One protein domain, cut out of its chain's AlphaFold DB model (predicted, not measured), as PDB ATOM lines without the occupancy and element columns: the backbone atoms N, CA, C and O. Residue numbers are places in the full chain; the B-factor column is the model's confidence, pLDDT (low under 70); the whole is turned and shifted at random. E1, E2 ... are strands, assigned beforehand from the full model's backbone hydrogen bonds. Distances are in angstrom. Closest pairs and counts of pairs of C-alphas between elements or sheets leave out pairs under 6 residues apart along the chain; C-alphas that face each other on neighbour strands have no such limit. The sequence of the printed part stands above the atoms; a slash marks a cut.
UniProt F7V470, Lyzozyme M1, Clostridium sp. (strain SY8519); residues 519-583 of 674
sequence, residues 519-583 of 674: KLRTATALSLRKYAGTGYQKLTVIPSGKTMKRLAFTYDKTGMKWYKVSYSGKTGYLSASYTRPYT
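What this domain is: This is residues 519 to 583 of the 674 residues of the protein "Lyzozyme M1" of Clostridium sp. (strain SY8519) (UniProt F7V470). A small, loosely barrel-like sandwich, two sheets face to face: a strongly twisted, curled sheet of five strands, E6 E5 E4 E1 E7, has the hairpin E2 and E3 crossing over it, the strands of the one at 75 degrees to those of the other. The bent strand E4 helps turn the larger sheet, and the turn between E4 and E5 lies at one end of the long axis, with Thr 583 at the other. The printed part has 65 residues with no named helix and seven named strands, E1 to E7 in order along the chain, both sheets antiparallel; its class is all strand. It is compact, with a radius of gyration of the C-alphas of 10.4 A and spans of 30 by 20 by 19 A.

How they stand to each other: In the larger sheet, E4, residues 547 to 555, bends by 74 degrees at residue 551. Its residues 550 to 555 pair with E5, residues 561 to 567, where N 554 and O 562 are 2.9 A apart, within hydrogen-bond range. Its residues 547 to 549 pair with E1, residues 519 to 522, where N 520 and O 548 are 2.8 A apart. The edge strand E6, residues 570 to 575, is the antiparallel neighbour of E5 at 151 degrees, with N 565 and O 572 2.9 A apart. E4, E5 and E6 form a meander, each strand the antiparallel neighbour of the one before. The other edge strand, E7, residues 579 to 582, pairs with E1 through N 521 and O 580, 2.8 A apart. In the second sheet, E2, residues 526 to 529, and E3, residues 538 to 542, form a hairpin, with N 528 and O 540 2.8 A apart. E2 and E6 have 9 pairs of C-alphas within 8 A, the closest those of Arg 529 and Tyr 573 at 5.0 A. E2 and E5 are near each other, while E2 and E4 are apart.

Where its parts are: E4 is the longest strand, 21.2 A, from C-alpha 547 at (4.837, 9.658, -30.043). E5 is 18.6 A long and E6 15.8 A. E3 measures 10.8 A, E1 10.4 A, E2 9.4 A and E7 9.2 A. E1 begins at C-alpha 519, (11.259, 7.641, -28.574), and E7 ends at C-alpha 582, (11.083, 8.357, -33.753).

The domain as a whole: The C-alphas of Gly 535 and Thr 583 are the two farthest apart, at 31.0 A. The printed part has no cut. The link from E2 to E3, 8 residues, is short; the other links are tight. Mean pLDDT of the printed part is 93.0, and no printed residue is under 70.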
ATOM      1  N   LYS A 519      12.641   7.218 -28.316       90.75
ATOM      2  CA  LYS A 519      11.259   7.641 -28.574       90.75
ATOM      3  C   LYS A 519      10.657   6.805 -29.699       90.75
ATOM      4  O   LYS A 519      11.349   6.426 -30.643       90.75
ATOM      5  N   LEU A 520       9.381   6.486 -29.550       93.25
ATOM      6  CA  LEU A 520       8.598   5.642 -30.446       93.25
ATOM      7  C   LEU A 520       7.466   6.462 -31.056       93.25
ATOM      8  O   LEU A 520       7.032   7.450 -30.462       93.25
ATOM      9  N   ARG A 521       6.963   6.016 -32.205       93.25
ATOM     10  CA  ARG A 521       5.698   6.455 -32.794       93.25
ATOM     11  C   ARG A 521       4.823   5.243 -33.091       93.25
ATOM     12  O   ARG A 521       5.325   4.250 -33.620       93.25
ATOM     13  N   THR A 522       3.538   5.320 -32.770       95.56
ATOM     14  CA  THR A 522       2.568   4.275 -33.120       95.56
ATOM     15  C   THR A 522       2.310   4.268 -34.630       95.56
ATOM     16  O   THR A 522       2.192   5.324 -35.255       95.56
ATOM     17  N   ALA A 523       2.284   3.079 -35.237       92.88
ATOM     18  CA  ALA A 523       1.951   2.906 -36.655       92.88
ATOM     19  C   ALA A 523       0.439   2.735 -36.887       92.88
ATOM     20  O   ALA A 523      -0.055   3.034 -37.967       92.88
ATOM     21  N   THR A 524      -0.276   2.272 -35.862       92.88
ATOM     22  CA  THR A 524      -1.734   2.121 -35.810       92.88
ATOM     23  C   THR A 524      -2.225   2.482 -34.404       92.88
ATOM     24  O   THR A 524      -1.411   2.761 -33.520       92.88
ATOM     25  N   ALA A 525      -3.538   2.503 -34.180       95.38
ATOM     26  CA  ALA A 525      -4.088   2.612 -32.837       95.38
ATOM     27  C   ALA A 525      -3.735   1.361 -32.011       95.38
ATOM     28  O   ALA A 525      -3.869   0.236 -32.487       95.38
ATOM     29  N   LEU A 526      -3.264   1.541 -30.772       96.19
ATOM     30  CA  LEU A 526      -2.768   0.445 -29.931       96.19
ATOM     31  C   LEU A 526      -3.304   0.500 -28.512       96.19
ATOM     32  O   LEU A 526      -3.312   1.542 -27.870       96.19
ATOM     33  N   SER A 527      -3.676  -0.662 -27.983       96.88
ATOM     34  CA  SER A 527      -4.034  -0.798 -26.572       96.88
ATOM     35  C   SER A 527      -2.791  -0.709 -25.687       96.88
ATOM     36  O   SER A 527      -1.866  -1.508 -25.839       96.88
ATOM     37  N   LEU A 528      -2.798   0.220 -24.730       97.44
ATOM     38  CA  LEU A 528      -1.859   0.237 -23.614       97.44
ATOM     39  C   LEU A 528      -2.373  -0.722 -22.539       97.44
ATOM     40  O   LEU A 528      -3.517  -0.600 -22.107       97.44
ATOM     41  N   ARG A 529      -1.548  -1.669 -22.097       96.62
ATOM     42  CA  ARG A 529      -1.953  -2.742 -21.178       96.62
ATOM     43  C   ARG A 529      -1.159  -2.733 -19.883       96.62
ATOM     44  O   ARG A 529      -0.044  -2.223 -19.834       96.62
ATOM     45  N   LYS A 530      -1.730  -3.319 -18.829       94.00
ATOM     46  CA  LYS A 530      -1.101  -3.379 -17.499       94.00
ATOM     47  C   LYS A 530       0.219  -4.160 -17.486       94.00
ATOM     48  O   LYS A 530       1.154  -3.742 -16.810       94.00
ATOM     49  N   TYR A 531       0.306  -5.247 -18.254       92.38
ATOM     50  CA  TYR A 531       1.515  -6.054 -18.457       92.38
ATOM     51  C   TYR A 531       1.677  -6.412 -19.941       92.38
ATOM     52  O   TYR A 531       0.773  -6.172 -20.743       92.38
ATOM     53  N   ALA A 532       2.835  -6.964 -20.304       92.25
ATOM     54  CA  ALA A 532       3.122  -7.436 -21.655       92.25
ATOM     55  C   ALA A 532       2.277  -8.671 -21.998       92.25
ATOM     56  O   ALA A 532       2.446  -9.721 -21.383       92.25
ATOM     57  N   GLY A 533       1.365  -8.530 -22.957       91.75
ATOM     58  CA  GLY A 533       0.471  -9.593 -23.415       91.75
ATOM     59  C   GLY A 533      -0.946  -9.082 -23.674       91.75
ATOM     60  O   GLY A 533      -1.422  -8.147 -23.029       91.75
ATOM     61  N   THR A 534      -1.642  -9.698 -24.624       90.44
ATOM     62  CA  THR A 534      -2.980  -9.272 -25.073       90.44
ATOM     63  C   THR A 534      -4.103  -9.594 -24.085       90.44
ATOM     64  O   THR A 534      -5.112  -8.894 -24.095       90.44
ATOM     65  N   GLY A 535      -3.919 -10.576 -23.199       89.19
ATOM     66  CA  GLY A 535      -4.902 -10.950 -22.172       89.19
ATOM     67  C   GLY A 535      -4.940 -10.028 -20.945       89.19
ATOM     68  O   GLY A 535      -5.835 -10.138 -20.114       89.19
ATOM     69  N   TYR A 536      -3.989  -9.099 -20.801       88.44
ATOM     70  CA  TYR A 536      -3.953  -8.199 -19.646       88.44
ATOM     71  C   TYR A 536      -4.871  -6.987 -19.818       88.44
ATOM     72  O   TYR A 536      -5.043  -6.476 -20.929       88.44
ATOM     73  N   GLN A 537      -5.381  -6.478 -18.687       92.94
ATOM     74  CA  GLN A 537      -6.246  -5.297 -18.597       92.94
ATOM     75  C   GLN A 537      -5.774  -4.163 -19.520       92.94
ATOM     76  O   GLN A 537      -4.619  -3.720 -19.451       92.94
ATOM     77  N   LYS A 538      -6.693  -3.683 -20.364       97.12
ATOM     78  CA  LYS A 538      -6.515  -2.493 -21.197       97.12
ATOM     79  C   LYS A 538      -6.631  -1.251 -20.308       97.12
ATOM     80  O   LYS A 538      -7.642  -1.057 -19.649       97.12
ATOM     81  N   LEU A 539      -5.586  -0.430 -20.287       94.50
ATOM     82  CA  LEU A 539      -5.526   0.819 -19.524       94.50
ATOM     83  C   LEU A 539      -6.066   2.009 -20.326       94.50
ATOM     84  O   LEU A 539      -6.656   2.922 -19.756       94.50
ATOM     85  N   THR A 540      -5.788   2.033 -21.632       97.44
ATOM     86  CA  THR A 540      -6.287   3.021 -22.603       97.44
ATOM     87  C   THR A 540      -5.946   2.570 -24.033       97.44
ATOM     88  O   THR A 540      -5.250   1.568 -24.220       97.44
ATOM     89  N   VAL A 541      -6.398   3.314 -25.043       96.88
ATOM     90  CA  VAL A 541      -5.971   3.184 -26.442       96.88
ATOM     91  C   VAL A 541      -5.154   4.415 -26.831       96.88
ATOM     92  O   VAL A 541      -5.553   5.549 -26.595       96.88
ATOM     93  N   ILE A 542      -3.991   4.183 -27.428       97.12
ATOM     94  CA  ILE A 542      -3.119   5.210 -27.984       97.12
ATOM     95  C   ILE A 542      -3.451   5.333 -29.474       97.12
ATOM     96  O   ILE A 542      -3.288   4.346 -30.193       97.12
ATOM     97  N   PRO A 543      -3.883   6.508 -29.966       97.56
ATOM     98  CA  PRO A 543      -4.164   6.709 -31.384       97.56
ATOM     99  C   PRO A 543      -2.946   6.474 -32.290       97.56
ATOM    100  O   PRO A 543      -1.792   6.538 -31.850       97.56
ATOM    101  N   SER A 544      -3.202   6.256 -33.581       95.94
ATOM    102  CA  SER A 544      -2.144   6.163 -34.594       95.94
ATOM    103  C   SER A 544      -1.334   7.465 -34.693       95.94
ATOM    104  O   SER A 544      -1.849   8.560 -34.462       95.94
ATOM    105  N   GLY A 545      -0.041   7.355 -35.003       94.00
ATOM    106  CA  GLY A 545       0.858   8.495 -35.201       94.00
ATOM    107  C   GLY A 545       1.320   9.209 -33.925       94.00
ATOM    108  O   GLY A 545       2.137  10.130 -34.011       94.00
ATOM    109  N   LYS A 546       0.868   8.795 -32.736       96.12
ATOM    110  CA  LYS A 546       1.284   9.403 -31.463       96.12
ATOM    111  C   LYS A 546       2.700   8.979 -31.085       96.12
ATOM    112  O   LYS A 546       3.117   7.852 -31.346       96.12
ATOM    113  N   THR A 547       3.447   9.896 -30.464       93.25
ATOM    114  CA  THR A 547       4.837   9.658 -30.043       93.25
ATOM    115  C   THR A 547       4.959   9.539 -28.531       93.25
ATOM    116  O   THR A 547       4.260  10.237 -27.803       93.25
ATOM    117  N   MET A 548       5.841   8.656 -28.054       92.81
ATOM    118  CA  MET A 548       6.027   8.373 -26.626       92.81
ATOM    119  C   MET A 548       7.474   7.996 -26.316       92.81
ATOM    120  O   MET A 548       8.172   7.423 -27.155       92.81
ATOM    121  N   LYS A 549       7.924   8.274 -25.089       90.88
ATOM    122  CA  LYS A 549       9.212   7.782 -24.589       90.88
ATOM    123  C   LYS A 549       9.107   6.284 -24.289       90.88
ATOM    124  O   LYS A 549       8.199   5.850 -23.581       90.88
ATOM    125  N   ARG A 550      10.067   5.508 -24.790       92.31
ATOM    126  CA  ARG A 550      10.281   4.116 -24.385       92.31
ATOM    127  C   ARG A 550      10.985   4.106 -23.033       92.31
ATOM    128  O   ARG A 550      12.080   4.653 -22.911       92.31
ATOM    129  N   LEU A 551      10.350   3.501 -22.036       92.50
ATOM    130  CA  LEU A 551      10.886   3.367 -20.680       92.50
ATOM    131  C   LEU A 551      11.666   2.063 -20.514       92.50
ATOM    132  O   LEU A 551      12.720   2.058 -19.892       92.50
ATOM    133  N   ALA A 552      11.156   0.978 -21.093       93.06
ATOM    134  CA  ALA A 552      11.781  -0.338 -21.077       93.06
ATOM    135  C   ALA A 552      11.278  -1.182 -22.254       93.06
ATOM    136  O   ALA A 552      10.336  -0.797 -22.957       93.06
ATOM    137  N   PHE A 553      11.855  -2.366 -22.428       93.06
ATOM    138  CA  PHE A 553      11.225  -3.457 -23.163       93.06
ATOM    139  C   PHE A 553      11.194  -4.737 -22.329       93.06
ATOM    140  O   PHE A 553      11.936  -4.888 -21.365       93.06
ATOM    141  N   THR A 554      10.317  -5.652 -22.709       92.88
ATOM    142  CA  THR A 554      10.210  -7.003 -22.153       92.88
ATOM    143  C   THR A 554       9.630  -7.923 -23.233       92.88
ATOM    144  O   THR A 554       9.390  -7.481 -24.362       92.88
ATOM    145  N   TYR A 555       9.410  -9.187 -22.900       88.88
ATOM    146  CA  TYR A 555       8.774 -10.175 -23.761       88.88
ATOM    147  C   TYR A 555       7.538 -10.731 -23.063       88.88
ATOM    148  O   TYR A 555       7.549 -10.832 -21.845       88.88
ATOM    149  N   ASP A 556       6.482 -11.079 -23.786       87.38
ATOM    150  CA  ASP A 556       5.363 -11.835 -23.212       87.38
ATOM    151  C   ASP A 556       5.616 -13.350 -23.266       87.38
ATOM    152  O   ASP A 556       6.671 -13.802 -23.726       87.38
ATOM    153  N   LYS A 557       4.649 -14.143 -22.780       80.50
ATOM    154  CA  LYS A 557       4.791 -15.600 -22.622       80.50
ATOM    155  C   LYS A 557       5.067 -16.335 -23.935       80.50
ATOM    156  O   LYS A 557       5.658 -17.406 -23.897       80.50
ATOM    157  N   THR A 558       4.686 -15.749 -25.070       83.12
ATOM    158  CA  THR A 558       4.909 -16.315 -26.407       83.12
ATOM    159  C   THR A 558       6.237 -15.859 -27.016       83.12
ATOM    160  O   THR A 558       6.588 -16.256 -28.122       83.12
ATOM    161  N   GLY A 559       7.003 -15.025 -26.303       83.75
ATOM    162  CA  GLY A 559       8.265 -14.469 -26.780       83.75
ATOM    163  C   GLY A 559       8.099 -13.226 -27.656       83.75
ATOM    164  O   GLY A 559       9.084 -12.757 -28.230       83.75
ATOM    165  N   MET A 560       6.900 -12.641 -27.750       88.06
ATOM    166  CA  MET A 560       6.689 -11.389 -28.473       88.06
ATOM    167  C   MET A 560       7.239 -10.214 -27.666       88.06
ATOM    168  O   MET A 560       7.072 -10.141 -26.451       88.06
ATOM    169  N   LYS A 561       7.902  -9.262 -28.329       91.62
ATOM    170  CA  LYS A 561       8.485  -8.086 -27.668       91.62
ATOM    171  C   LYS A 561       7.427  -7.011 -27.395       91.62
ATOM    172  O   LYS A 561       6.666  -6.623 -28.282       91.62
ATOM    173  N   TRP A 562       7.462  -6.452 -26.190       95.25
ATOM    174  CA  TRP A 562       6.604  -5.354 -25.746       95.25
ATOM    175  C   TRP A 562       7.437  -4.183 -25.235       95.25
ATOM    176  O   TRP A 562       8.457  -4.370 -24.569       95.25
ATOM    177  N   TYR A 563       6.983  -2.960 -25.504       94.81
ATOM    178  CA  TYR A 563       7.585  -1.748 -24.959       94.81
ATOM    179  C   TYR A 563       6.767  -1.215 -23.795       94.81
ATOM    180  O   TYR A 563       5.554  -1.048 -23.909       94.81
ATOM    181  N   LYS A 564       7.456  -0.886 -22.700       95.00
ATOM    182  CA  LYS A 564       6.886  -0.122 -21.594       95.00
ATOM    183  C   LYS A 564       6.974   1.362 -21.922       95.00
ATOM    184  O   LYS A 564       8.061   1.866 -22.220       95.00
ATOM    185  N   VAL A 565       5.850   2.059 -21.862       95.25
ATOM    186  CA  VAL A 565       5.727   3.484 -22.195       95.25
ATOM    187  C   VAL A 565       4.851   4.198 -21.169       95.25
ATOM    188  O   VAL A 565       4.112   3.552 -20.426       95.25
ATOM    189  N   SER A 566       4.922   5.529 -21.151       93.38
ATOM    190  CA  SER A 566       3.952   6.381 -20.457       93.38
ATOM    191  C   SER A 566       3.177   7.215 -21.476       93.38
ATOM    192  O   SER A 566       3.779   7.793 -22.386       93.38
ATOM    193  N   TYR A 567       1.851   7.246 -21.335       94.12
ATOM    194  CA  TYR A 567       0.924   7.984 -22.187       94.12
ATOM    195  C   TYR A 567      -0.256   8.504 -21.370       94.12
ATOM    196  O   TYR A 567      -0.913   7.727 -20.678       94.12
ATOM    197  N   SER A 568      -0.529   9.808 -21.458       91.25
ATOM    198  CA  SER A 568      -1.642  10.469 -20.753       91.25
ATOM    199  C   SER A 568      -1.728  10.083 -19.268       91.25
ATOM    200  O   SER A 568      -2.763   9.621 -18.790       91.25
ATOM    201  N   GLY A 569      -0.597  10.171 -18.561       91.88
ATOM    202  CA  GLY A 569      -0.484   9.829 -17.136       91.88
ATOM    203  C   GLY A 569      -0.484   8.328 -16.812       91.88
ATOM    204  O   GLY A 569      -0.203   7.954 -15.677       91.88
ATOM    205  N   LYS A 570      -0.741   7.442 -17.783       93.81
ATOM    206  CA  LYS A 570      -0.767   5.986 -17.581       93.81
ATOM    207  C   LYS A 570       0.533   5.345 -18.062       93.81
ATOM    208  O   LYS A 570       0.971   5.583 -19.185       93.81
ATOM    209  N   THR A 571       1.126   4.483 -17.237       95.25
ATOM    210  CA  THR A 571       2.286   3.662 -17.621       95.25
ATOM    211  C   THR A 571       1.850   2.226 -17.877       95.25
ATOM    212  O   THR A 571       1.202   1.616 -17.030       95.25
ATOM    213  N   GLY A 572       2.226   1.673 -19.026       95.25
ATOM    214  CA  GLY A 572       1.856   0.315 -19.413       95.25
ATOM    215  C   GLY A 572       2.671  -0.206 -20.589       95.25
ATOM    216  O   GLY A 572       3.694   0.374 -20.952       95.25
ATOM    217  N   TYR A 573       2.205  -1.300 -21.179       96.31
ATOM    218  CA  TYR A 573       2.886  -2.042 -22.232       96.31
ATOM    219  C   TYR A 573       2.073  -2.023 -23.522       96.31
ATOM    220  O   TYR A 573       0.849  -2.139 -23.501       96.31
ATOM    221  N   LEU A 574       2.768  -1.909 -24.647       96.94
ATOM    222  CA  LEU A 574       2.214  -2.058 -25.992       96.94
ATOM    223  C   LEU A 574       3.107  -2.982 -26.824       96.94
ATOM    224  O   LEU A 574       4.291  -3.144 -26.515       96.94
ATOM    225  N   SER A 575       2.547  -3.595 -27.864       95.38
ATOM    226  CA  SER A 575       3.306  -4.489 -28.742       95.38
ATOM    227  C   SER A 575       4.320  -3.695 -29.570       95.38
ATOM    228  O   SER A 575       3.980  -2.681 -30.189       95.38
ATOM    229  N   ALA A 576       5.575  -4.154 -29.579       93.81
ATOM    230  CA  ALA A 576       6.655  -3.497 -30.309       93.81
ATOM    231  C   ALA A 576       6.424  -3.517 -31.828       93.81
ATOM    232  O   ALA A 576       6.769  -2.545 -32.507       93.81
ATOM    233  N   SER A 577       5.782  -4.572 -32.341       93.00
ATOM    234  CA  SER A 577       5.544  -4.821 -33.771       93.00
ATOM    235  C   SER A 577       4.758  -3.712 -34.471       93.00
ATOM    236  O   SER A 577       4.889  -3.518 -35.676       93.00
ATOM    237  N   TYR A 578       3.976  -2.941 -33.716       93.31
ATOM    238  CA  TYR A 578       3.125  -1.872 -34.243       93.31
ATOM    239  C   TYR A 578       3.660  -0.468 -33.941       93.31
ATOM    240  O   TYR A 578       2.934   0.531 -33.985       93.31
ATOM    241  N   THR A 579       4.952  -0.371 -33.636       94.00
ATOM    242  CA  THR A 579       5.633   0.901 -33.405       94.00
ATOM    243  C   THR A 579       6.837   1.063 -34.311       94.00
ATOM    244  O   THR A 579       7.360   0.110 -34.880       94.00
ATOM    245  N   ARG A 580       7.281   2.308 -34.465       90.88
ATOM    246  CA  ARG A 580       8.496   2.656 -35.201       90.88
ATOM    247  C   ARG A 580       9.360   3.588 -34.349       90.88
ATOM    248  O   ARG A 580       8.800   4.372 -33.576       90.88
ATOM    249  N   PRO A 581      10.700   3.556 -34.482       91.69
ATOM    250  CA  PRO A 581      11.553   4.556 -33.852       91.69
ATOM    251  C   PRO A 581      11.155   5.965 -34.304       91.69
ATOM    252  O   PRO A 581      10.656   6.151 -35.413       91.69
ATOM    253  N   TYR A 582      11.382   6.960 -33.453       91.25
ATOM    254  CA  TYR A 582      11.083   8.357 -33.753       91.25
ATOM    255  C   TYR A 582      12.155   9.278 -33.173       91.25
ATOM    256  O   TYR A 582      12.610   9.090 -32.047       91.25
ATOM    257  N   THR A 583      12.554  10.296 -33.927       91.81
ATOM    258  CA  THR A 583      13.455  11.356 -33.461       91.81
ATOM    259  C   THR A 583      13.018  12.688 -34.030       91.81
ATOM    260  O   THR A 583      12.462  12.755 -35.132       91.81
TER     261      THR A 583